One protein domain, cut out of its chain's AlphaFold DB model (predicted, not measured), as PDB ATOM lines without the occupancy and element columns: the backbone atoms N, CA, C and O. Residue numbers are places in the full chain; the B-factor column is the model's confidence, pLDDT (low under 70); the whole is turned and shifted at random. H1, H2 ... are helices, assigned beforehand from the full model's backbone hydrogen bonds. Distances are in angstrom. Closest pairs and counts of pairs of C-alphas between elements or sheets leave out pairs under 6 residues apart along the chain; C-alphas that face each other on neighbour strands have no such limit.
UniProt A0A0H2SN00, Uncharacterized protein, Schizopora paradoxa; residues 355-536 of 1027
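This is residues 355 to 536 of the 1027 residues of an uncharacterized protein of Schizopora paradoxa (UniProt A0A0H2SN00). Two helical lobes are joined through H8: the longest helix, H9, and H10 lie in the smaller, loose lobe, while the larger is an up-and-down bundle of H2, H4 and H5, each running against the one before, with H7 packed on H5 and H6 crossing H4. H3 lies between the lobes, H1 and H11 are at far ends of the longest axis, and residues 484 to 492, of which 491 and 492 belong to H9, stick out. The printed part has 182 residues with eleven named helices, H1 to H11 in chain order, and no named strand: all helix. It is compact, with a radius of gyration of the C-alphas of 17.6 A and spans of 53 by 38 by 31 A.

H9, residues 491 to 511, touches H8, residues 472 to 480, with residues 501 to 505 of H9 alone; the closest C-alphas, of Ile 474 and Met 501, are 5.7 A apart. H10, residues 518 to 527, only just touches H8, with 3 pairs of C-alphas within 8 A, the closest being Phe 478 and Cys 524 at 7.2 A. H11, residues 530 to 534, is close to H9 but not clearly touching, the closest C-alphas being Ile 495 and Ala 532 at 7.6 A. H8 touches the hub, H5, residues 415 to 431, about perpendicular at 83 degrees, with the closest C-alphas, Val 430 and Glu 473, 4.1 A apart. H7, residues 454 to 468, touches H5 at a shallow tilt of 28 degrees, closest at Met 426 and Ala 463, C-alphas 5.1 A apart. H4, residues 393 to 409, and H5 form a hairpin, at a tilt of 36 degrees, only just steep. H2, residues 363 to 373, touches H4, opposite ways at a shallow tilt of 15 degrees, closest at Ile 370 and Leu 399, C-alphas 6.1 A apart. H6, residues 433 to 440, touches H4, closest at Lys 400 and Ala 438, C-alphas 5.4 A apart. H3, residues 381 to 386, touches no helix, and neither does H1, residues 355 to 358. Each O i to N i+4 pair is within hydrogen-bond range in the named helices except H8, with 4 of 5, and H1, too short for one.

H9 runs 30.0 A from C-alpha 491 at (-10.253, 32.471, -20.713). H4 measures 24.8 A, H5 24.3 A and H7 20.9 A. H1 begins at C-alpha 355, (-54.254, 43.028, -12.185), and H11 ends at C-alpha 534, (-4.298, 19.076, -19.017).

The C-alphas farthest apart, of Met 355 and Gln 534, are 55.8 A apart. The printed part has no cut; the link from H6 to H7 is long, with 13 residues. Mean pLDDT of the printed part is 81.9; 43 residues are under 70, among them 470 to 499 and 529 to 536.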
ATOM      1  N   MET A 355     -54.142  42.492 -13.546       70.38
ATOM      2  CA  MET A 355     -54.254  43.028 -12.185       70.38
ATOM      3  C   MET A 355     -53.254  42.372 -11.215       70.38
ATOM      4  O   MET A 355     -52.693  43.061 -10.364       70.38
ATOM      5  N   ALA A 356     -52.970  41.073 -11.347       67.75
ATOM      6  CA  ALA A 356     -51.941  40.392 -10.556       67.75
ATOM      7  C   ALA A 356     -50.528  40.923 -10.864       67.75
ATOM      8  O   ALA A 356     -49.746  41.138  -9.933       67.75
ATOM      9  N   ILE A 357     -50.238  41.221 -12.136       62.38
ATOM     10  CA  ILE A 357     -49.002  41.886 -12.582       62.38
ATOM     11  C   ILE A 357     -48.913  43.305 -11.991       62.38
ATOM     12  O   ILE A 357     -47.897  43.650 -11.386       62.38
ATOM     13  N   GLN A 358     -49.984  44.109 -12.057       67.56
ATOM     14  CA  GLN A 358     -50.021  45.438 -11.416       67.56
ATOM     15  C   GLN A 358     -49.797  45.383  -9.895       67.56
ATOM     16  O   GLN A 358     -49.190  46.290  -9.327       67.56
ATOM     17  N   LEU A 359     -50.245  44.315  -9.230       74.19
ATOM     18  CA  LEU A 359     -50.041  44.097  -7.794       74.19
ATOM     19  C   LEU A 359     -48.679  43.451  -7.451       74.19
ATOM     20  O   LEU A 359     -48.399  43.233  -6.268       74.19
ATOM     21  N   ARG A 360     -47.822  43.155  -8.444       67.44
ATOM     22  CA  ARG A 360     -46.543  42.427  -8.293       67.44
ATOM     23  C   ARG A 360     -46.730  41.094  -7.547       67.44
ATOM     24  O   ARG A 360     -46.044  40.806  -6.556       67.44
ATOM     25  N   LEU A 361     -47.736  40.315  -7.956       74.56
ATOM     26  CA  LEU A 361     -48.144  39.033  -7.355       74.56
ATOM     27  C   LEU A 361     -47.775  37.806  -8.205       74.56
ATOM     28  O   LEU A 361     -48.364  36.743  -8.048       74.56
ATOM     29  N   ASP A 362     -46.776  37.948  -9.060       91.31
ATOM     30  CA  ASP A 362     -46.160  36.909  -9.878       91.31
ATOM     31  C   ASP A 362     -44.792  36.461  -9.304       91.31
ATOM     32  O   ASP A 362     -44.144  37.234  -8.581       91.31
ATOM     33  N   PRO A 363     -44.333  35.226  -9.598       95.50
ATOM     34  CA  PRO A 363     -43.014  34.745  -9.186       95.50
ATOM     35  C   PRO A 363     -41.861  35.592  -9.741       95.50
ATOM     36  O   PRO A 363     -40.980  35.969  -8.972       95.50
ATOM     37  N   GLU A 364     -41.894  35.963 -11.027       94.62
ATOM     38  CA  GLU A 364     -40.816  36.701 -11.709       94.62
ATOM     39  C   GLU A 364     -40.486  38.038 -11.033       94.62
ATOM     40  O   GLU A 364     -39.322  38.341 -10.779       94.62
ATOM     41  N   ASN A 365     -41.490  38.844 -10.672       92.88
ATOM     42  CA  ASN A 365     -41.263  40.108  -9.969       92.88
ATOM     43  C   ASN A 365     -40.710  39.910  -8.546       92.88
ATOM     44  O   ASN A 365     -40.005  40.788  -8.040       92.88
ATOM     45  N   VAL A 366     -40.997  38.781  -7.884       96.25
ATOM     46  CA  VAL A 366     -40.372  38.436  -6.593       96.25
ATOM     47  C   VAL A 366     -38.919  38.014  -6.789       96.25
ATOM     48  O   VAL A 366     -38.058  38.469  -6.041       96.25
ATOM     49  N   VAL A 367     -38.637  37.221  -7.820       96.56
ATOM     50  CA  VAL A 367     -37.286  36.800  -8.213       96.56
ATOM     51  C   VAL A 367     -36.428  38.002  -8.597       96.56
ATOM     52  O   VAL A 367     -35.325  38.144  -8.082       96.56
ATOM     53  N   ARG A 368     -36.942  38.931  -9.413       95.44
ATOM     54  CA  ARG A 368     -36.228  40.163  -9.791       95.44
ATOM     55  C   ARG A 368     -35.880  41.014  -8.567       95.44
ATOM     56  O   ARG A 368     -34.765  41.513  -8.473       95.44
ATOM     57  N   ALA A 369     -36.788  41.122  -7.593       95.81
ATOM     58  CA  ALA A 369     -36.509  41.807  -6.330       95.81
ATOM     59  C   ALA A 369     -35.466  41.074  -5.459       95.81
ATOM     60  O   ALA A 369     -34.697  41.727  -4.759       95.81
ATOM     61  N   ILE A 370     -35.416  39.738  -5.504       97.44
ATOM     62  CA  ILE A 370     -34.362  38.945  -4.852       97.44
ATOM     63  C   ILE A 370     -33.005  39.197  -5.531       97.44
ATOM     64  O   ILE A 370     -32.059  39.583  -4.847       97.44
ATOM     65  N   ARG A 371     -32.932  39.061  -6.864       96.94
ATOM     66  CA  ARG A 371     -31.727  39.320  -7.673       96.94
ATOM     67  C   ARG A 371     -31.179  40.734  -7.446       96.94
ATOM     68  O   ARG A 371     -29.976  40.893  -7.263       96.94
ATOM     69  N   GLN A 372     -32.058  41.736  -7.357       96.69
ATOM     70  CA  GLN A 372     -31.682  43.124  -7.068       96.69
ATOM     71  C   GLN A 372     -31.092  43.299  -5.656       96.69
ATOM     72  O   GLN A 372     -30.074  43.968  -5.507       96.69
ATOM     73  N   ILE A 373     -31.683  42.686  -4.618       97.44
ATOM     74  CA  ILE A 373     -31.135  42.748  -3.246       97.44
ATOM     75  C   ILE A 373     -29.766  42.060  -3.166       97.44
ATOM     76  O   ILE A 373     -28.869  42.570  -2.503       97.44
ATOM     77  N   CYS A 374     -29.585  40.929  -3.849       96.56
ATOM     78  CA  CYS A 374     -28.308  40.215  -3.892       96.56
ATOM     79  C   CYS A 374     -27.297  40.790  -4.907       96.56
ATOM     80  O   CYS A 374     -26.222  40.211  -5.073       96.56
ATOM     81  N   GLN A 375     -27.609  41.913  -5.570       96.25
ATOM     82  CA  GLN A 375     -26.749  42.578  -6.564       96.25
ATOM     83  C   GLN A 375     -26.318  41.645  -7.709       96.25
ATOM     84  O   GLN A 375     -25.165  41.640  -8.131       96.25
ATOM     85  N   HIS A 376     -27.226  40.796  -8.202       94.94
ATOM     86  CA  HIS A 376     -26.896  39.813  -9.242       94.94
ATOM     87  C   HIS A 376     -26.430  40.466 -10.546       94.94
ATOM     88  O   HIS A 376     -25.510  39.941 -11.172       94.94
ATOM     89  N   ASP A 377     -27.007  41.609 -10.914       92.25
ATOM     90  CA  ASP A 377     -26.660  42.336 -12.142       92.25
ATOM     91  C   ASP A 377     -25.222  42.898 -12.096       92.25
ATOM     92  O   ASP A 377     -24.521  42.897 -13.107       92.25
ATOM     93  N   ASP A 378     -24.737  43.283 -10.908       93.38
ATOM     94  CA  ASP A 378     -23.387  43.830 -10.689       93.38
ATOM     95  C   ASP A 378     -22.321  42.748 -10.422       93.38
ATOM     96  O   ASP A 378     -21.119  43.030 -10.351       93.38
ATOM     97  N   ARG A 379     -22.742  41.493 -10.203       88.12
ATOM     98  CA  ARG A 379     -21.881  40.429  -9.669       88.12
ATOM     99  C   ARG A 379     -21.890  39.174 -10.543       88.12
ATOM    100  O   ARG A 379     -22.899  38.464 -10.563       88.12
ATOM    101  N   PRO A 380     -20.759  38.803 -11.177       85.25
ATOM    102  CA  PRO A 380     -20.669  37.557 -11.932       85.25
ATOM    103  C   PRO A 380     -20.802  36.345 -11.003       85.25
ATOM    104  O   PRO A 380     -20.353  36.383  -9.854       85.25
ATOM    105  N   LEU A 381     -21.381  35.261 -11.525       83.19
ATOM    106  CA  LEU A 381     -21.758  34.049 -10.790       83.19
ATOM    107  C   LEU A 381     -20.669  33.548  -9.820       83.19
ATOM    108  O   LEU A 381     -20.924  33.408  -8.626       83.19
ATOM    109  N   PHE A 382     -19.426  33.389 -10.289       76.19
ATOM    110  CA  PHE A 382     -18.312  32.900  -9.462       76.19
ATOM    111  C   PHE A 382     -18.011  33.784  -8.234       76.19
ATOM    112  O   PHE A 382     -17.630  33.274  -7.181       76.19
ATOM    113  N   ARG A 383     -18.215  35.110  -8.325       80.00
ATOM    114  CA  ARG A 383     -18.044  36.019  -7.178       80.00
ATOM    115  C   ARG A 383     -19.168  35.876  -6.159       80.00
ATOM    116  O   ARG A 383     -18.941  36.230  -5.011       80.00
ATOM    117  N   ARG A 384     -20.364  35.430  -6.548       90.38
ATOM    118  CA  ARG A 384     -21.474  35.181  -5.606       90.38
ATOM    119  C   ARG A 384     -21.140  33.977  -4.722       90.38
ATOM    120  O   ARG A 384     -21.258  34.062  -3.507       90.38
ATOM    121  N   HIS A 385     -20.603  32.927  -5.347       84.75
ATOM    122  CA  HIS A 385     -20.131  31.703  -4.695       84.75
ATOM    123  C   HIS A 385     -18.886  31.910  -3.815       84.75
ATOM    124  O   HIS A 385     -18.873  31.473  -2.669       84.75
ATOM    125  N   LYS A 386     -17.849  32.615  -4.299       81.44
ATOM    126  CA  LYS A 386     -16.586  32.787  -3.547       81.44
ATOM    127  C   LYS A 386     -16.679  33.768  -2.368       81.44
ATOM    128  O   LYS A 386     -15.949  33.613  -1.393       81.44
ATOM    129  N   THR A 387     -17.529  34.794  -2.454       88.38
ATOM    130  CA  THR A 387     -17.639  35.855  -1.436       88.38
ATOM    131  C   THR A 387     -19.084  36.356  -1.301       88.38
ATOM    132  O   THR A 387     -19.461  37.304  -1.989       88.38
ATOM    133  N   PRO A 388     -19.927  35.786  -0.420       87.62
ATOM    134  CA  PRO A 388     -21.319  36.225  -0.270       87.62
ATOM    135  C   PRO A 388     -21.445  37.744  -0.025       87.62
ATOM    136  O   PRO A 388     -20.593  38.318   0.656       87.62
ATOM    137  N   PRO A 389     -22.463  38.442  -0.574       91.44
ATOM    138  CA  PRO A 389     -22.657  39.867  -0.303       91.44
ATOM    139  C   PRO A 389     -22.916  40.135   1.183       91.44
ATOM    140  O   PRO A 389     -23.748  39.479   1.812       91.44
ATOM    141  N   GLU A 390     -22.258  41.162   1.725       94.94
ATOM    142  CA  GLU A 390     -22.546  41.686   3.062       94.94
ATOM    143  C   GLU A 390     -23.870  42.466   3.062       94.94
ATOM    144  O   GLU A 390     -23.908  43.694   3.068       94.94
ATOM    145  N   LEU A 391     -24.988  41.738   3.044       96.75
ATOM    146  CA  LEU A 391     -26.314  42.340   3.167       96.75
ATOM    147  C   LEU A 391     -26.523  42.909   4.573       96.75
ATOM    148  O   LEU A 391     -26.290  42.239   5.586       96.75
ATOM    149  N   SER A 392     -27.084  44.116   4.656       96.88
ATOM    150  CA  SER A 392     -27.521  44.668   5.934       96.88
ATOM    151  C   SER A 392     -28.606  43.791   6.573       96.88
ATOM    152  O   SER A 392     -29.350  43.051   5.919       96.88
ATOM    153  N   LYS A 393     -28.790  43.927   7.891       96.69
ATOM    154  CA  LYS A 393     -29.852  43.209   8.625       96.69
ATOM    155  C   LYS A 393     -31.261  43.500   8.079       96.69
ATOM    156  O   LYS A 393     -32.159  42.676   8.257       96.69
ATOM    157  N   ALA A 394     -31.467  44.656   7.443       96.25
ATOM    158  CA  ALA A 394     -32.735  45.033   6.823       96.25
ATOM    159  C   ALA A 394     -32.934  44.335   5.465       96.25
ATOM    160  O   ALA A 394     -34.019  43.807   5.202       96.25
ATOM    161  N   GLU A 395     -31.885  44.257   4.647       97.31
ATOM    162  CA  GLU A 395     -31.883  43.543   3.364       97.31
ATOM    163  C   GLU A 395     -32.024  42.038   3.571       97.31
ATOM    164  O   GLU A 395     -32.935  41.445   3.007       97.31
ATOM    165  N   LEU A 396     -31.259  41.427   4.482       96.75
ATOM    166  CA  LEU A 396     -31.379  39.998   4.799       96.75
ATOM    167  C   LEU A 396     -32.788  39.622   5.303       96.75
ATOM    168  O   LEU A 396     -33.321  38.556   4.986       96.75
ATOM    169  N   LYS A 397     -33.437  40.512   6.069       96.62
ATOM    170  CA  LYS A 397     -34.838  40.344   6.496       96.62
ATOM    171  C   LYS A 397     -35.817  40.472   5.321       96.62
ATOM    172  O   LYS A 397     -36.844  39.792   5.308       96.62
ATOM    173  N   SER A 398     -35.506  41.327   4.350       97.19
ATOM    174  CA  SER A 398     -36.304  41.540   3.140       97.19
ATOM    175  C   SER A 398     -36.159  40.370   2.163       97.19
ATOM    176  O   SER A 398     -37.175  39.844   1.716       97.19
ATOM    177  N   LEU A 399     -34.937  39.869   1.958       97.62
ATOM    178  CA  LEU A 399     -34.622  38.645   1.223       97.62
ATOM    179  C   LEU A 399     -35.421  37.459   1.777       97.62
ATOM    180  O   LEU A 399     -36.228  36.878   1.060       97.62
ATOM    181  N   LYS A 400     -35.335  37.178   3.087       97.31
ATOM    182  CA  LYS A 400     -36.125  36.100   3.723       97.31
ATOM    183  C   LYS A 400     -37.641  36.274   3.559       97.31
ATOM    184  O   LYS A 400     -38.364  35.288   3.428       97.31
ATOM    185  N   LYS A 401     -38.148  37.514   3.537       96.62
ATOM    186  CA  LYS A 401     -39.568  37.799   3.267       96.62
ATOM    187  C   LYS A 401     -39.946  37.487   1.811       96.62
ATOM    188  O   LYS A 401     -41.034  36.960   1.586       96.62
ATOM    189  N   LEU A 402     -39.074  37.790   0.848       97.12
ATOM    190  CA  LEU A 402     -39.277  37.476  -0.569       97.12
ATOM    191  C   LEU A 402     -39.167  35.968  -0.833       97.12
ATOM    192  O   LEU A 402     -40.088  35.413  -1.423       97.12
ATOM    193  N   CYS A 403     -38.150  35.285  -0.297       97.75
ATOM    194  CA  CYS A 403     -38.014  33.825  -0.367       97.75
ATOM    195  C   CYS A 403     -39.259  33.112   0.189       97.75
ATOM    196  O   CYS A 403     -39.800  32.202  -0.436       97.75
ATOM    197  N   LYS A 404     -39.801  33.588   1.320       97.00
ATOM    198  CA  LYS A 404     -41.067  33.077   1.863       97.00
ATOM    199  C   LYS A 404     -42.263  33.323   0.931       97.00
ATOM    200  O   LYS A 404     -43.098  32.433   0.795       97.00
ATOM    201  N   LYS A 405     -42.356  34.494   0.287       96.31
ATOM    202  CA  LYS A 405     -43.411  34.793  -0.701       96.31
ATOM    203  C   LYS A 405     -43.286  33.893  -1.942       96.31
ATOM    204  O   LYS A 405     -44.303  33.454  -2.466       96.31
ATOM    205  N   LEU A 406     -42.065  33.562  -2.362       96.81
ATOM    206  CA  LEU A 406     -41.806  32.631  -3.464       96.81
ATOM    207  C   LEU A 406     -42.259  31.200  -3.114       96.81
ATOM    208  O   LEU A 406     -42.981  30.580  -3.892       96.81
ATOM    209  N   ILE A 407     -41.979  30.726  -1.893       96.69
ATOM    210  CA  ILE A 407     -42.525  29.459  -1.358       96.69
ATOM    211  C   ILE A 407     -44.065  29.493  -1.248       96.69
ATOM    212  O   ILE A 407     -44.730  28.472  -1.403       96.69
ATOM    213  N   GLU A 408     -44.684  30.652  -1.006       95.44
ATOM    214  CA  GLU A 408     -46.151  30.763  -1.023       95.44
ATOM    215  C   GLU A 408     -46.738  30.588  -2.441       95.44
ATOM    216  O   GLU A 408     -47.840  30.045  -2.571       95.44
ATOM    217  N   PHE A 409     -45.995  30.916  -3.510       95.56
ATOM    218  CA  PHE A 409     -46.416  30.651  -4.893       95.56
ATOM    219  C   PHE A 409     -46.358  29.174  -5.298       95.56
ATOM    220  O   PHE A 409     -47.214  28.741  -6.074       95.56
ATOM    221  N   THR A 410     -45.475  28.354  -4.714       95.56
ATOM    222  CA  THR A 410     -45.482  26.893  -4.954       95.56
ATOM    223  C   THR A 410     -46.752  26.219  -4.412       95.56
ATOM    224  O   THR A 410     -47.072  25.084  -4.771       95.56
ATOM    225  N   ARG A 411     -47.553  26.940  -3.612       94.81
ATOM    226  CA  ARG A 411     -48.885  26.538  -3.123       94.81
ATOM    227  C   ARG A 411     -50.053  27.217  -3.851       94.81
ATOM    228  O   ARG A 411     -51.193  27.112  -3.386       94.81
ATOM    229  N   SER A 412     -49.791  27.913  -4.961       93.81
ATOM    230  CA  SER A 412     -50.824  28.546  -5.789       93.81
ATOM    231  C   SER A 412     -51.912  27.547  -6.214       93.81
ATOM    232  O   SER A 412     -51.696  26.339  -6.297       93.81
ATOM    233  N   ARG A 413     -53.116  28.059  -6.497       93.12
ATOM    234  CA  ARG A 413     -54.201  27.278  -7.125       93.12
ATOM    235  C   ARG A 413     -54.053  27.183  -8.650       93.12
ATOM    236  O   ARG A 413     -54.911  26.597  -9.295       93.12
ATOM    237  N   VAL A 414     -53.007  27.782  -9.213       92.75
ATOM    238  CA  VAL A 414     -52.704  27.770 -10.645       92.75
ATOM    239  C   VAL A 414     -51.440  26.940 -10.850       92.75
ATOM    240  O   VAL A 414     -50.363  27.350 -10.416       92.75
ATOM    241  N   ARG A 415     -51.570  25.784 -11.519       92.12
ATOM    242  CA  ARG A 415     -50.470  24.831 -11.773       92.12
ATOM    243  C   ARG A 415     -49.246  25.516 -12.387       92.12
ATOM    244  O   ARG A 415     -48.141  25.346 -11.884       92.12
ATOM    245  N   ARG A 416     -49.448  26.350 -13.418       91.50
ATOM    246  CA  ARG A 416     -48.378  27.102 -14.102       91.50
ATOM    247  C   ARG A 416     -47.551  27.955 -13.132       91.50
ATOM    248  O   ARG A 416     -46.329  27.899 -13.170       91.50
ATOM    249  N   THR A 417     -48.202  28.668 -12.212       93.81
ATOM    250  CA  THR A 417     -47.527  29.478 -11.182       93.81
ATOM    251  C   THR A 417     -46.717  28.625 -10.205       93.81
ATOM    252  O   THR A 417     -45.687  29.081  -9.722       93.81
ATOM    253  N   GLN A 418     -47.155  27.395  -9.907       95.12
ATOM    254  CA  GLN A 418     -46.404  26.494  -9.026       95.12
ATOM    255  C   GLN A 418     -45.146  25.953  -9.702       95.12
ATOM    256  O   GLN A 418     -44.096  25.964  -9.069       95.12
ATOM    257  N   PHE A 419     -45.237  25.527 -10.969       94.31
ATOM    258  CA  PHE A 419     -44.067  25.133 -11.767       94.31
ATOM    259  C   PHE A 419     -43.048  26.262 -11.833       94.31
ATOM    260  O   PHE A 419     -41.924  26.090 -11.377       94.31
ATOM    261  N   GLN A 420     -43.486  27.440 -12.279       95.50
ATOM    262  CA  GLN A 420     -42.622  28.606 -12.424       95.50
ATOM    263  C   GLN A 420     -41.958  29.010 -11.096       95.50
ATOM    264  O   GLN A 420     -40.771  29.313 -11.061       95.50
ATOM    265  N   ALA A 421     -42.692  28.972  -9.979       96.00
ATOM    266  CA  ALA A 421     -42.117  29.260  -8.666       96.00
ATOM    267  C   ALA A 421     -41.103  28.197  -8.204       96.00
ATOM    268  O   ALA A 421     -40.149  28.548  -7.516       96.00
ATOM    269  N   LEU A 422     -41.284  26.921  -8.559       96.00
ATOM    270  CA  LEU A 422     -40.319  25.860  -8.250       96.00
ATOM    271  C   LEU A 422     -39.066  25.953  -9.137       96.00
ATOM    272  O   LEU A 422     -37.962  25.787  -8.629       96.00
ATOM    273  N   GLU A 423     -39.225  26.261 -10.424       94.06
ATOM    274  CA  GLU A 423     -38.121  26.479 -11.371       94.06
ATOM    275  C   GLU A 423     -37.255  27.674 -10.971       94.06
ATOM    276  O   GLU A 423     -36.036  27.546 -10.875       94.06
ATOM    277  N   GLU A 424     -37.873  28.800 -10.618       96.50
ATOM    278  CA  GLU A 424     -37.141  29.971 -10.132       96.50
ATOM    279  C   GLU A 424     -36.494  29.744  -8.755       96.50
ATOM    280  O   GLU A 424     -35.438  30.304  -8.478       96.50
ATOM    281  N   ILE A 425     -37.070  28.897  -7.891       96.06
ATOM    282  CA  ILE A 425     -36.409  28.470  -6.645       96.06
ATOM    283  C   ILE A 425     -35.150  27.653  -6.949       96.06
ATOM    284  O   ILE A 425     -34.114  27.917  -6.342       96.06
ATOM    285  N   MET A 426     -35.215  26.699  -7.886       93.75
ATOM    286  CA  MET A 426     -34.028  25.950  -8.317       93.75
ATOM    287  C   MET A 426     -32.965  26.909  -8.857       93.75
ATOM    288  O   MET A 426     -31.840  26.904  -8.363       93.75
ATOM    289  N   LYS A 427     -33.341  27.789  -9.794       92.12
ATOM    290  CA  LYS A 427     -32.421  28.746 -10.420       92.12
ATOM    291  C   LYS A 427     -31.784  29.702  -9.406       92.12
ATOM    292  O   LYS A 427     -30.577  29.898  -9.442       92.12
ATOM    293  N   LEU A 428     -32.553  30.248  -8.463       95.12
ATOM    294  CA  LEU A 428     -32.018  31.153  -7.441       95.12
ATOM    295  C   LEU A 428     -31.110  30.468  -6.411       95.12
ATOM    296  O   LEU A 428     -30.181  31.115  -5.936       95.12
ATOM    297  N   CYS A 429     -31.356  29.201  -6.053       94.06
ATOM    298  CA  CYS A 429     -30.408  28.430  -5.241       94.06
ATOM    299  C   CYS A 429     -29.086  28.258  -5.997       94.06
ATOM    300  O   CYS A 429     -28.045  28.676  -5.509       94.06
ATOM    301  N   VAL A 430     -29.164  27.741  -7.227       85.19
ATOM    302  CA  VAL A 430     -28.030  27.533  -8.141       85.19
ATOM    303  C   VAL A 430     -27.187  28.810  -8.338       85.19
ATOM    304  O   VAL A 430     -25.955  28.764  -8.359       85.19
ATOM    305  N   GLU A 431     -27.843  29.962  -8.480       91.12
ATOM    306  CA  GLU A 431     -27.193  31.247  -8.752       91.12
ATOM    307  C   GLU A 431     -26.485  31.886  -7.542       91.12
ATOM    308  O   GLU A 431     -25.646  32.767  -7.757       91.12
ATOM    309  N   ASP A 432     -26.837  31.532  -6.297       94.06
ATOM    310  CA  ASP A 432     -26.385  32.256  -5.097       94.06
ATOM    311  C   ASP A 432     -26.591  31.472  -3.771       94.06
ATOM    312  O   ASP A 432     -27.723  31.379  -3.264       94.06
ATOM    313  N   PRO A 433     -25.503  31.010  -3.120       92.94
ATOM    314  CA  PRO A 433     -25.573  30.309  -1.836       92.94
ATOM    315  C   PRO A 433     -26.254  31.104  -0.709       92.94
ATOM    316  O   PRO A 433     -26.861  30.510   0.184       92.94
ATOM    317  N   LEU A 434     -26.233  32.444  -0.742       95.44
ATOM    318  CA  LEU A 434     -26.916  33.263   0.267       95.44
ATOM    319  C   LEU A 434     -28.445  33.166   0.142       95.44
ATOM    320  O   LEU A 434     -29.165  33.238   1.145       95.44
ATOM    321  N   ILE A 435     -28.957  32.984  -1.079       97.06
ATOM    322  CA  ILE A 435     -30.389  32.784  -1.320       97.06
ATOM    323  C   ILE A 435     -30.789  31.366  -0.908       97.06
ATOM    324  O   ILE A 435     -31.826  31.205  -0.254       97.06
ATOM    325  N   ARG A 436     -29.946  30.361  -1.191       94.94
ATOM    326  CA  ARG A 436     -30.101  28.993  -0.665       94.94
ATOM    327  C   ARG A 436     -30.193  28.991   0.864       94.94
ATOM    328  O   ARG A 436     -31.148  28.437   1.403       94.94
ATOM    329  N   ASP A 437     -29.303  29.692   1.564       95.00
ATOM    330  CA  ASP A 437     -29.333  29.836   3.029       95.00
ATOM    331  C   ASP A 437     -30.566  30.605   3.547       95.00
ATOM    332  O   ASP A 437     -31.105  30.329   4.627       95.00
ATOM    333  N   ALA A 438     -31.065  31.578   2.780       96.81
ATOM    334  CA  ALA A 438     -32.314  32.263   3.100       96.81
ATOM    335  C   ALA A 438     -33.545  31.352   2.919       96.81
ATOM    336  O   ALA A 438     -34.489  31.448   3.713       96.81
ATOM    337  N   LEU A 439     -33.531  30.469   1.915       96.50
ATOM    338  CA  LEU A 439     -34.575  29.480   1.631       96.50
ATOM    339  C   LEU A 439     -34.543  28.302   2.614       96.50
ATOM    340  O   LEU A 439     -35.600  27.932   3.121       96.50
ATOM    341  N   SER A 440     -33.372  27.766   2.963       94.94
ATOM    342  CA  SER A 440     -33.227  26.671   3.939       94.94
ATOM    343  C   SER A 440     -33.692  27.081   5.344       94.94
ATOM    344  O   SER A 440     -34.242  26.271   6.089       94.94
ATOM    345  N   GLY A 441     -33.579  28.373   5.677       95.12
ATOM    346  CA  GLY A 441     -34.168  28.979   6.874       95.12
ATOM    347  C   GLY A 441     -35.690  29.212   6.832       95.12
ATOM    348  O   GLY A 441     -36.229  29.780   7.787       95.12
ATOM    349  N   CYS A 442     -36.389  28.837   5.754       95.69
ATOM    350  CA  CYS A 442     -37.846  28.941   5.627       95.69
ATOM    351  C   CYS A 442     -38.572  27.623   5.973       95.69
ATOM    352  O   CYS A 442     -37.981  26.566   6.163       95.69
ATOM    353  N   ASP A 443     -39.904  27.686   6.067       94.81
ATOM    354  CA  ASP A 443     -40.770  26.527   6.327       94.81
ATOM    355  C   ASP A 443     -40.899  25.648   5.066       94.81
ATOM    356  O   ASP A 443     -41.866  25.766   4.309       94.81
ATOM    357  N   LEU A 444     -39.905  24.784   4.827       93.81
ATOM    358  CA  LEU A 444     -39.840  23.906   3.648       93.81
ATOM    359  C   LEU A 444     -41.015  22.919   3.552       93.81
ATOM    360  O   LEU A 444     -41.339  22.464   2.460       93.81
ATOM    361  N   GLY A 445     -41.741  22.658   4.647       92.31
ATOM    362  CA  GLY A 445     -42.992  21.889   4.605       92.31
ATOM    363  C   GLY A 445     -44.084  22.540   3.743       92.31
ATOM    364  O   GLY A 445     -45.063  21.887   3.381       92.31
ATOM    365  N   ARG A 446     -43.921  23.821   3.382       92.06
ATOM    366  CA  ARG A 446     -44.798  24.555   2.460       92.06
ATOM    367  C   ARG A 446     -44.455  24.372   0.986       92.06
ATOM    368  O   ARG A 446     -45.310  24.702   0.175       92.06
ATOM    369  N   LEU A 447     -43.279  23.850   0.632       91.31
ATOM    370  CA  LEU A 447     -42.933  23.593  -0.771       91.31
ATOM    371  C   LEU A 447     -43.848  22.544  -1.413       91.31
ATOM    372  O   LEU A 447     -44.099  22.636  -2.615       91.31
ATOM    373  N   ALA A 448     -44.394  21.628  -0.603       88.94
ATOM    374  CA  ALA A 448     -45.263  20.534  -1.023       88.94
ATOM    375  C   ALA A 448     -46.380  21.006  -1.982       88.94
ATOM    376  O   ALA A 448     -47.275  21.758  -1.563       88.94
ATOM    377  N   PRO A 449     -46.364  20.569  -3.258       86.69
ATOM    378  CA  PRO A 449     -47.314  21.028  -4.251       86.69
ATOM    379  C   PRO A 449     -48.727  20.573  -3.904       86.69
ATOM    380  O   PRO A 449     -48.967  19.492  -3.366       86.69
ATOM    381  N   LYS A 450     -49.696  21.424  -4.241       86.75
ATOM    382  CA  LYS A 450     -51.115  21.139  -4.001       86.75
ATOM    383  C   LYS A 450     -51.681  20.043  -4.923       86.75
ATOM    384  O   LYS A 450     -52.647  19.381  -4.547       86.75
ATOM    385  N   TYR A 451     -51.101  19.868  -6.109       88.69
ATOM    386  CA  TYR A 451     -51.538  18.906  -7.123       88.69
ATOM    387  C   TYR A 451     -50.605  17.691  -7.128       88.69
ATOM    388  O   TYR A 451     -49.445  17.786  -6.732       88.69
ATOM    389  N   ARG A 452     -51.132  16.534  -7.547       88.56
ATOM    390  CA  ARG A 452     -50.430  15.235  -7.537       88.56
ATOM    391  C   ARG A 452     -49.880  14.835  -8.910       88.56
ATOM    392  O   ARG A 452     -49.735  13.653  -9.195       88.56
ATOM    393  N   GLU A 453     -49.646  15.808  -9.780       92.56
ATOM    394  CA  GLU A 453     -49.127  15.560 -11.125       92.56
ATOM    395  C   GLU A 453     -47.654  15.151 -11.035       92.56
ATOM    396  O   GLU A 453     -46.891  15.750 -10.274       92.56
ATOM    397  N   GLN A 454     -47.262  14.122 -11.790       87.38
ATOM    398  CA  GLN A 454     -45.936  13.508 -11.689       87.38
ATOM    399  C   GLN A 454     -44.817  14.524 -11.938       87.38
ATOM    400  O   GLN A 454     -43.909  14.642 -11.118       87.38
ATOM    401  N   ASP A 455     -44.937  15.325 -12.995       85.69
ATOM    402  CA  ASP A 455     -43.972  16.374 -13.340       85.69
ATOM    403  C   ASP A 455     -43.802  17.388 -12.197       85.69
ATOM    404  O   ASP A 455     -42.686  17.748 -11.838       85.69
ATOM    405  N   LEU A 456     -44.904  17.791 -11.549       90.75
ATOM    406  CA  LEU A 456     -44.878  18.771 -10.459       90.75
ATOM    407  C   LEU A 456     -44.243  18.174  -9.196       90.75
ATOM    408  O   LEU A 456     -43.536  18.871  -8.467       90.75
ATOM    409  N   ALA A 457     -44.465  16.880  -8.948       88.31
ATOM    410  CA  ALA A 457     -43.808  16.142  -7.876       88.31
ATOM    411  C   ALA A 457     -42.296  15.986  -8.127       88.31
ATOM    412  O   ALA A 457     -41.513  16.135  -7.187       88.31
ATOM    413  N   MET A 458     -41.879  15.762  -9.380       82.31
ATOM    414  CA  MET A 458     -40.464  15.726  -9.769       82.31
ATOM    415  C   MET A 458     -39.799  17.097  -9.602       82.31
ATOM    416  O   MET A 458     -38.795  17.191  -8.897       82.31
ATOM    417  N   THR A 459     -40.373  18.175 -10.152       86.94
ATOM    418  CA  THR A 459     -39.836  19.542 -10.000       86.94
ATOM    419  C   THR A 459     -39.781  19.967  -8.529       86.94
ATOM    420  O   THR A 459     -38.796  20.556  -8.092       86.94
ATOM    421  N   HIS A 460     -40.774  19.590  -7.719       93.19
ATOM    422  CA  HIS A 460     -40.738  19.791  -6.268       93.19
ATOM    423  C   HIS A 460     -39.594  19.027  -5.582       93.19
ATOM    424  O   HIS A 460     -38.912  19.589  -4.725       93.19
ATOM    425  N   SER A 461     -39.361  17.763  -5.952       86.06
ATOM    426  CA  SER A 461     -38.250  16.971  -5.411       86.06
ATOM    427  C   SER A 461     -36.896  17.596  -5.757       86.06
ATOM    428  O   SER A 461     -36.040  17.709  -4.881       86.06
ATOM    429  N   ARG A 462     -36.722  18.064  -7.001       86.25
ATOM    430  CA  ARG A 462     -35.514  18.772  -7.457       86.25
ATOM    431  C   ARG A 462     -35.316  20.091  -6.703       86.25
ATOM    432  O   ARG A 462     -34.226  20.342  -6.201       86.25
ATOM    433  N   ALA A 463     -36.371  20.887  -6.518       92.25
ATOM    434  CA  ALA A 463     -36.317  22.128  -5.739       92.25
ATOM    435  C   ALA A 463     -35.948  21.897  -4.262       92.25
ATOM    436  O   ALA A 463     -35.144  22.640  -3.704       92.25
ATOM    437  N   LEU A 464     -36.473  20.841  -3.627       91.69
ATOM    438  CA  LEU A 464     -36.047  20.457  -2.276       91.69
ATOM    439  C   LEU A 464     -34.578  20.022  -2.234       91.69
ATOM    440  O   LEU A 464     -33.882  20.386  -1.290       91.69
ATOM    441  N   GLN A 465     -34.095  19.287  -3.241       83.94
ATOM    442  CA  GLN A 465     -32.683  18.906  -3.346       83.94
ATOM    443  C   GLN A 465     -31.773  20.134  -3.513       83.94
ATOM    444  O   GLN A 465     -30.778  20.217  -2.805       83.94
ATOM    445  N   CYS A 466     -32.151  21.126  -4.331       85.81
ATOM    446  CA  CYS A 466     -31.411  22.391  -4.484       85.81
ATOM    447  C   CYS A 466     -31.275  23.185  -3.175       85.81
ATOM    448  O   CYS A 466     -30.271  23.853  -2.954       85.81
ATOM    449  N   ILE A 467     -32.291  23.140  -2.307       92.12
ATOM    450  CA  ILE A 467     -32.264  23.851  -1.020       92.12
ATOM    451  C   ILE A 467     -31.511  23.048   0.050       92.12
ATOM    452  O   ILE A 467     -30.855  23.631   0.912       92.12
ATOM    453  N   ALA A 468     -31.652  21.719   0.041       84.31
ATOM    454  CA  ALA A 468     -31.122  20.844   1.083       84.31
ATOM    455  C   ALA A 468     -29.679  20.384   0.838       84.31
ATOM    456  O   ALA A 468     -29.011  19.989   1.793       84.31
ATOM    457  N   VAL A 469     -29.217  20.391  -0.415       73.12
ATOM    458  CA  VAL A 469     -27.916  19.856  -0.814       73.12
ATOM    459  C   VAL A 469     -27.184  20.875  -1.683       73.12
ATOM    460  O   VAL A 469     -27.649  21.240  -2.758       73.12
ATOM    461  N   GLU A 470     -25.991  21.262  -1.238       64.00
ATOM    462  CA  GLU A 470     -25.045  22.163  -1.928       64.00
ATOM    463  C   GLU A 470     -24.641  21.684  -3.339       64.00
ATOM    464  O   GLU A 470     -24.160  22.435  -4.177       64.00
ATOM    465  N   ILE A 471     -24.910  20.413  -3.613       55.03
ATOM    466  CA  ILE A 471     -24.509  19.647  -4.787       55.03
ATOM    467  C   ILE A 471     -25.286  19.992  -6.072       55.03
ATOM    468  O   ILE A 471     -24.723  19.936  -7.166       55.03
ATOM    469  N   TYR A 472     -26.583  20.316  -5.991       54.09
ATOM    470  CA  TYR A 472     -27.415  20.419  -7.208       54.09
ATOM    471  C   TYR A 472     -27.124  21.682  -8.041       54.09
ATOM    472  O   TYR A 472     -27.472  21.757  -9.223       54.09
ATOM    473  N   GLU A 473     -26.457  22.664  -7.430       54.75
ATOM    474  CA  GLU A 473     -26.049  23.922  -8.059       54.75
ATOM    475  C   GLU A 473     -25.160  23.666  -9.277       54.75
ATOM    476  O   GLU A 473     -25.362  24.221 -10.355       54.75
ATOM    477  N   ILE A 474     -24.221  22.738  -9.131       53.88
ATOM    478  CA  ILE A 474     -23.159  22.514 -10.102       53.88
ATOM    479  C   ILE A 474     -23.715  21.934 -11.416       53.88
ATOM    480  O   ILE A 474     -23.412  22.449 -12.493       53.88
ATOM    481  N   THR A 475     -24.595  20.927 -11.346       53.81
ATOM    482  CA  THR A 475     -25.220  20.281 -12.521       53.81
ATOM    483  C   THR A 475     -26.013  21.256 -13.397       53.81
ATOM    484  O   THR A 475     -26.010  21.131 -14.623       53.81
ATOM    485  N   CYS A 476     -26.682  22.237 -12.784       52.97
ATOM    486  CA  CYS A 476     -27.498  23.212 -13.511       52.97
ATOM    487  C   CYS A 476     -26.645  24.304 -14.174       52.97
ATOM    488  O   CYS A 476     -26.923  24.697 -15.306       52.97
ATOM    489  N   ILE A 477     -25.568  24.760 -13.523       57.06
ATOM    490  CA  ILE A 477     -24.657  25.744 -14.132       57.06
ATOM    491  C   ILE A 477     -23.935  25.117 -15.338       57.06
ATOM    492  O   ILE A 477     -23.780  25.775 -16.364       57.06
ATOM    493  N   PHE A 478     -23.562  23.832 -15.267       54.25
ATOM    494  CA  PHE A 478     -22.975  23.109 -16.405       54.25
ATOM    495  C   PHE A 478     -23.883  23.056 -17.642       54.25
ATOM    496  O   PHE A 478     -23.384  23.098 -18.766       54.25
ATOM    497  N   THR A 479     -25.204  22.987 -17.457       54.31
ATOM    498  CA  THR A 479     -26.160  22.953 -18.573       54.31
ATOM    499  C   THR A 479     -26.455  24.345 -19.139       54.31
ATOM    500  O   THR A 479     -26.570  24.474 -20.357       54.31
ATOM    501  N   GLU A 480     -26.501  25.400 -18.314       53.44
ATOM    502  CA  GLU A 480     -26.684  26.781 -18.804       53.44
ATOM    503  C   GLU A 480     -25.413  27.407 -19.419       53.44
ATOM    504  O   GLU A 480     -25.531  28.283 -20.273       53.44
ATOM    505  N   LEU A 481     -24.203  26.948 -19.069       53.91
ATOM    506  CA  LEU A 481     -22.929  27.435 -19.637       53.91
ATOM    507  C   LEU A 481     -22.622  26.935 -21.067       53.91
ATOM    508  O   LEU A 481     -21.470  26.972 -21.501       53.91
ATOM    509  N   HIS A 482     -23.623  26.488 -21.832       50.81
ATOM    510  CA  HIS A 482     -23.439  26.131 -23.241       50.81
ATOM    511  C   HIS A 482     -22.897  27.325 -24.041       50.81
ATOM    512  O   HIS A 482     -23.586  28.324 -24.237       50.81
ATOM    513  N   PHE A 483     -21.663  27.210 -24.535       53.81
ATOM    514  CA  PHE A 483     -21.018  28.255 -25.324       53.81
ATOM    515  C   PHE A 483     -21.604  28.301 -26.747       53.81
ATOM    516  O   PHE A 483     -21.342  27.382 -27.530       53.81
ATOM    517  N   PRO A 484     -22.322  29.368 -27.161       46.59
ATOM    518  CA  PRO A 484     -22.554  29.608 -28.579       46.59
ATOM    519  C   PRO A 484     -21.197  29.898 -29.237       46.59
ATOM    520  O   PRO A 484     -20.549  30.906 -28.945       46.59
ATOM    521  N   GLY A 485     -20.733  28.975 -30.081       39.75
ATOM    522  CA  GLY A 485     -19.382  29.014 -30.642       39.75
ATOM    523  C   GLY A 485     -19.110  30.301 -31.426       39.75
ATOM    524  O   GLY A 485     -19.715  30.528 -32.470       39.75
ATOM    525  N   GLY A 486     -18.180  31.134 -30.944       44.84
ATOM    526  CA  GLY A 486     -17.764  32.336 -31.673       44.84
ATOM    527  C   GLY A 486     -16.898  33.347 -30.916       44.84
ATOM    528  O   GLY A 486     -16.070  34.003 -31.544       44.84
ATOM    529  N   GLN A 487     -17.035  33.491 -29.591       43.47
ATOM    530  CA  GLN A 487     -16.287  34.522 -28.851       43.47
ATOM    531  C   GLN A 487     -14.922  34.044 -28.332       43.47
ATOM    532  O   GLN A 487     -14.798  32.992 -27.705       43.47
ATOM    533  N   LYS A 488     -13.886  34.851 -28.589       47.38
ATOM    534  CA  LYS A 488     -12.516  34.645 -28.103       47.38
ATOM    535  C   LYS A 488     -12.272  35.469 -26.832       47.38
ATOM    536  O   LYS A 488     -12.046  36.668 -26.938       47.38
ATOM    537  N   GLU A 489     -12.199  34.771 -25.693       48.53
ATOM    538  CA  GLU A 489     -11.684  35.245 -24.386       48.53
ATOM    539  C   GLU A 489     -12.555  36.284 -23.634       48.53
ATOM    540  O   GLU A 489     -13.363  36.959 -24.268       48.53
ATOM    541  N   PRO A 490     -12.513  36.360 -22.276       49.31
ATOM    542  CA  PRO A 490     -11.382  36.120 -21.355       49.31
ATOM    543  C   PRO A 490     -11.314  34.711 -20.735       49.31
ATOM    544  O   PRO A 490     -12.114  34.362 -19.875       49.31
ATOM    545  N   ARG A 491     -10.316  33.898 -21.101       60.22
ATOM    546  CA  ARG A 491     -10.253  32.471 -20.713       60.22
ATOM    547  C   ARG A 491     -10.068  32.200 -19.210       60.22
ATOM    548  O   ARG A 491     -10.735  31.308 -18.700       60.22
ATOM    549  N   SER A 492      -9.200  32.926 -18.500       55.41
ATOM    550  CA  SER A 492      -8.735  32.526 -17.152       55.41
ATOM    551  C   SER A 492      -9.837  32.420 -16.090       55.41
ATOM    552  O   SER A 492      -9.907  31.423 -15.380       55.41
ATOM    553  N   ILE A 493     -10.735  33.405 -16.007       57.69
ATOM    554  CA  ILE A 493     -11.776  33.451 -14.962       57.69
ATOM    555  C   ILE A 493     -12.816  32.332 -15.151       57.69
ATOM    556  O   ILE A 493     -13.262  31.730 -14.174       57.69
ATOM    557  N   TYR A 494     -13.189  32.023 -16.397       64.25
ATOM    558  CA  TYR A 494     -14.089  30.899 -16.681       64.25
ATOM    559  C   TYR A 494     -13.395  29.552 -16.466       64.25
ATOM    560  O   TYR A 494     -14.032  28.633 -15.967       64.25
ATOM    561  N   ILE A 495     -12.099  29.455 -16.783       62.88
ATOM    562  CA  ILE A 495     -11.248  28.286 -16.518       62.88
ATOM    563  C   ILE A 495     -11.256  27.947 -15.018       62.88
ATOM    564  O   ILE A 495     -11.610  26.824 -14.681       62.88
ATOM    565  N   GLU A 496     -10.982  28.903 -14.121       63.00
ATOM    566  CA  GLU A 496     -11.028  28.687 -12.658       63.00
ATOM    567  C   GLU A 496     -12.420  28.266 -12.150       63.00
ATOM    568  O   GLU A 496     -12.550  27.313 -11.378       63.00
ATOM    569  N   ALA A 497     -13.475  28.968 -12.582       65.44
ATOM    570  CA  ALA A 497     -14.845  28.662 -12.167       65.44
ATOM    571  C   ALA A 497     -15.283  27.263 -12.637       65.44
ATOM    572  O   ALA A 497     -15.913  26.525 -11.877       65.44
ATOM    573  N   TYR A 498     -14.893  26.886 -13.858       67.56
ATOM    574  CA  TYR A 498     -15.120  25.558 -14.414       67.56
ATOM    575  C   TYR A 498     -14.351  24.488 -13.627       67.56
ATOM    576  O   TYR A 498     -14.959  23.477 -13.292       67.56
ATOM    577  N   SER A 499     -13.077  24.707 -13.255       66.50
ATOM    578  CA  SER A 499     -12.304  23.765 -12.417       66.50
ATOM    579  C   SER A 499     -13.023  23.453 -11.111       66.50
ATOM    580  O   SER A 499     -13.180  22.292 -10.736       66.50
ATOM    581  N   TYR A 500     -13.458  24.505 -10.411       71.44
ATOM    582  CA  TYR A 500     -14.086  24.385  -9.101       71.44
ATOM    583  C   TYR A 500     -15.409  23.621  -9.196       71.44
ATOM    584  O   TYR A 500     -15.627  22.651  -8.466       71.44
ATOM    585  N   MET A 501     -16.264  24.012 -10.145       69.94
ATOM    586  CA  MET A 501     -17.501  23.297 -10.438       69.94
ATOM    587  C   MET A 501     -17.234  21.839 -10.815       69.94
ATOM    588  O   MET A 501     -17.875  20.941 -10.279       69.94
ATOM    589  N   TRP A 502     -16.270  21.584 -11.698       76.06
ATOM    590  CA  TRP A 502     -15.905  20.239 -12.132       76.06
ATOM    591  C   TRP A 502     -15.474  19.361 -10.953       76.06
ATOM    592  O   TRP A 502     -15.968  18.244 -10.806       76.06
ATOM    593  N   GLY A 503     -14.640  19.896 -10.056       75.94
ATOM    594  CA  GLY A 503     -14.236  19.233  -8.819       75.94
ATOM    595  C   GLY A 503     -15.425  18.841  -7.938       75.94
ATOM    596  O   GLY A 503     -15.537  17.676  -7.559       75.94
ATOM    597  N   GLN A 504     -16.353  19.767  -7.668       76.19
ATOM    598  CA  GLN A 504     -17.544  19.469  -6.857       76.19
ATOM    599  C   GLN A 504     -18.524  18.507  -7.557       76.19
ATOM    600  O   GLN A 504     -19.166  17.686  -6.895       76.19
ATOM    601  N   TYR A 505     -18.617  18.553  -8.891       77.75
ATOM    602  CA  TYR A 505     -19.413  17.594  -9.658       77.75
ATOM    603  C   TYR A 505     -18.825  16.185  -9.548       77.75
ATOM    604  O   TYR A 505     -19.538  15.237  -9.228       77.75
ATOM    605  N   MET A 506     -17.519  16.032  -9.786       79.31
ATOM    606  CA  MET A 506     -16.835  14.741  -9.689       79.31
ATOM    607  C   MET A 506     -16.901  14.177  -8.269       79.31
ATOM    608  O   MET A 506     -17.218  13.001  -8.093       79.31
ATOM    609  N   LYS A 507     -16.718  15.030  -7.254       82.62
ATOM    610  CA  LYS A 507     -16.932  14.680  -5.846       82.62
ATOM    611  C   LYS A 507     -18.340  14.138  -5.601       82.62
ATOM    612  O   LYS A 507     -18.493  13.085  -4.994       82.62
ATOM    613  N   THR A 508     -19.364  14.812  -6.124       82.50
ATOM    614  CA  THR A 508     -20.758  14.351  -6.041       82.50
ATOM    615  C   THR A 508     -20.950  12.997  -6.714       82.50
ATOM    616  O   THR A 508     -21.590  12.112  -6.151       82.50
ATOM    617  N   ALA A 509     -20.420  12.835  -7.926       82.12
ATOM    618  CA  ALA A 509     -20.525  11.596  -8.685       82.12
ATOM    619  C   ALA A 509     -19.904  10.417  -7.932       82.12
ATOM    620  O   ALA A 509     -20.411   9.300  -8.013       82.12
ATOM    621  N   TYR A 510     -18.843  10.676  -7.169       81.12
ATOM    622  CA  TYR A 510     -18.227   9.705  -6.280       81.12
ATOM    623  C   TYR A 510     -19.054   9.446  -5.007       81.12
ATOM    624  O   TYR A 510     -19.381   8.297  -4.708       81.12
ATOM    625  N   GLU A 511     -19.442  10.493  -4.272       83.69
ATOM    626  CA  GLU A 511     -20.182  10.379  -3.004       83.69
ATOM    627  C   GLU A 511     -21.619   9.854  -3.186       83.69
ATOM    628  O   GLU A 511     -22.214   9.295  -2.262       83.69
ATOM    629  N   SER A 512     -22.226  10.060  -4.357       83.50
ATOM    630  CA  SER A 512     -23.615   9.700  -4.661       83.50
ATOM    631  C   SER A 512     -23.833   9.451  -6.168       83.50
ATOM    632  O   SER A 512     -24.590  10.173  -6.818       83.50
ATOM    633  N   PRO A 513     -23.261   8.378  -6.749       81.00
ATOM    634  CA  PRO A 513     -23.370   8.091  -8.186       81.00
ATOM    635  C   PRO A 513     -24.815   7.919  -8.679       81.00
ATOM    636  O   PRO A 513     -25.098   8.147  -9.848       81.00
ATOM    637  N   GLY A 514     -25.750   7.545  -7.798       81.69
ATOM    638  CA  GLY A 514     -27.165   7.360  -8.139       81.69
ATOM    639  C   GLY A 514     -27.986   8.646  -8.315       81.69
ATOM    640  O   GLY A 514     -29.140   8.545  -8.722       81.69
ATOM    641  N   ILE A 515     -27.440   9.831  -8.001       82.62
ATOM    642  CA  ILE A 515     -28.085  11.127  -8.313       82.62
ATOM    643  C   ILE A 515     -27.461  11.827  -9.526       82.62
ATOM    644  O   ILE A 515     -27.950  12.880  -9.934       82.62
ATOM    645  N   ILE A 516     -26.386  11.264 -10.086       82.38
ATOM    646  CA  ILE A 516     -25.700  11.816 -11.247       82.38
ATOM    647  C   ILE A 516     -26.276  11.243 -12.535       82.38
ATOM    648  O   ILE A 516     -26.404  10.037 -12.723       82.38
ATOM    649  N   GLU A 517     -26.600  12.156 -13.441       83.88
ATOM    650  CA  GLU A 517     -26.977  11.851 -14.810       83.88
ATOM    651  C   GLU A 517     -25.697  11.767 -15.656       83.88
ATOM    652  O   GLU A 517     -25.129  12.787 -16.052       83.88
ATOM    653  N   TRP A 518     -25.217  10.544 -15.905       82.50
ATOM    654  CA  TRP A 518     -23.944  10.288 -16.594       82.50
ATOM    655  C   TRP A 518     -23.874  10.876 -18.007       82.50
ATOM    656  O   TRP A 518     -22.811  11.336 -18.417       82.50
ATOM    657  N   SER A 519     -25.006  10.980 -18.711       82.62
ATOM    658  CA  SER A 519     -25.114  11.691 -19.991       82.62
ATOM    659  C   SER A 519     -24.669  13.154 -19.896       82.62
ATOM    660  O   SER A 519     -23.960  13.615 -20.788       82.62
ATOM    661  N   ASN A 520     -24.986  13.866 -18.807       81.06
ATOM    662  CA  ASN A 520     -24.535  15.248 -18.608       81.06
ATOM    663  C   ASN A 520     -23.017  15.313 -18.407       81.06
ATOM    664  O   ASN A 520     -22.363  16.190 -18.969       81.06
ATOM    665  N   VAL A 521     -22.443  14.363 -17.659       79.19
ATOM    666  CA  VAL A 521     -20.983  14.236 -17.481       79.19
ATOM    667  C   VAL A 521     -20.300  14.017 -18.821       79.19
ATOM    668  O   VAL A 521     -19.329  14.697 -19.154       79.19
ATOM    669  N   ASN A 522     -20.858  13.096 -19.605       81.44
ATOM    670  CA  ASN A 522     -20.377  12.742 -20.924       81.44
ATOM    671  C   ASN A 522     -20.409  13.959 -21.859       81.44
ATOM    672  O   ASN A 522     -19.406  14.266 -22.497       81.44
ATOM    673  N   SER A 523     -21.512  14.717 -21.873       81.12
ATOM    674  CA  SER A 523     -21.641  15.960 -22.642       81.12
ATOM    675  C   SER A 523     -20.666  17.054 -22.192       81.12
ATOM    676  O   SER A 523     -20.070  17.713 -23.043       81.12
ATOM    677  N   CYS A 524     -20.448  17.230 -20.885       75.94
ATOM    678  CA  CYS A 524     -19.480  18.205 -20.369       75.94
ATOM    679  C   CYS A 524     -18.049  17.844 -20.793       75.94
ATOM    680  O   CYS A 524     -17.337  18.689 -21.339       75.94
ATOM    681  N   ILE A 525     -17.648  16.577 -20.636       76.25
ATOM    682  CA  ILE A 525     -16.333  16.107 -21.089       76.25
ATOM    683  C   ILE A 525     -16.210  16.158 -22.609       76.25
ATOM    684  O   ILE A 525     -15.152  16.545 -23.101       76.25
ATOM    685  N   ALA A 526     -17.260  15.854 -23.376       79.75
ATOM    686  CA  ALA A 526     -17.253  15.991 -24.833       79.75
ATOM    687  C   ALA A 526     -16.913  17.427 -25.275       79.75
ATOM    688  O   ALA A 526     -16.155  17.603 -26.230       79.75
ATOM    689  N   GLN A 527     -17.386  18.437 -24.539       77.69
ATOM    690  CA  GLN A 527     -17.134  19.856 -24.819       77.69
ATOM    691  C   GLN A 527     -15.776  20.370 -24.307       77.69
ATOM    692  O   GLN A 527     -15.267  21.357 -24.838       77.69
ATOM    693  N   LEU A 528     -15.151  19.706 -23.329       70.94
ATOM    694  CA  LEU A 528     -13.813  20.073 -22.857       70.94
ATOM    695  C   LEU A 528     -12.743  19.860 -23.930       70.94
ATOM    696  O   LEU A 528     -12.590  18.758 -24.465       70.94
ATOM    697  N   SER A 529     -11.939  20.886 -24.211       67.31
ATOM    698  CA  SER A 529     -10.700  20.677 -24.962       67.31
ATOM    699  C   SER A 529      -9.734  19.816 -24.130       67.31
ATOM    700  O   SER A 529      -9.680  19.991 -22.909       67.31
ATOM    701  N   PRO A 530      -8.933  18.924 -24.749       60.88
ATOM    702  CA  PRO A 530      -7.895  18.174 -24.032       60.88
ATOM    703  C   PRO A 530      -6.961  19.093 -23.229       60.88
ATOM    704  O   PRO A 530      -6.660  18.821 -22.071       60.88
ATOM    705  N   LEU A 531      -6.632  20.259 -23.799       56.72
ATOM    706  CA  LEU A 531      -5.849  21.314 -23.151       56.72
ATOM    707  C   LEU A 531      -6.470  21.814 -21.835       56.72
ATOM    708  O   LEU A 531      -5.742  22.035 -20.874       56.72
ATOM    709  N   ALA A 532      -7.795  21.984 -21.748       63.94
ATOM    710  CA  ALA A 532      -8.442  22.445 -20.515       63.94
ATOM    711  C   ALA A 532      -8.333  21.415 -19.374       63.94
ATOM    712  O   ALA A 532      -8.230  21.797 -18.212       63.94
ATOM    713  N   LEU A 533      -8.303  20.125 -19.718       59.59
ATOM    714  CA  LEU A 533      -8.127  19.014 -18.781       59.59
ATOM    715  C   LEU A 533      -6.661  18.804 -18.382       59.59
ATOM    716  O   LEU A 533      -6.382  18.409 -17.251       59.59
ATOM    717  N   GLN A 534      -5.731  19.092 -19.294       55.00
ATOM    718  CA  GLN A 534      -4.298  19.076 -19.017       55.00
ATOM    719  C   GLN A 534      -3.906  20.268 -18.132       55.00
ATOM    720  O   GLN A 534      -3.505  20.063 -16.992       55.00
ATOM    721  N   HIS A 535      -4.072  21.511 -18.601       55.84
ATOM    722  CA  HIS A 535      -3.454  22.729 -18.042       55.84
ATOM    723  C   HIS A 535      -3.798  23.112 -16.589       55.84
ATOM    724  O   HIS A 535      -3.211  24.065 -16.070       55.84
ATOM    725  N   GLN A 536      -4.733  22.441 -15.920       57.25
ATOM    726  CA  GLN A 536      -5.228  22.867 -14.612       57.25
ATOM    727  C   GLN A 536      -4.491  22.146 -13.466       57.25
ATOM    728  O   GLN A 536      -4.846  21.038 -13.064       57.25
TER     729      GLN A 536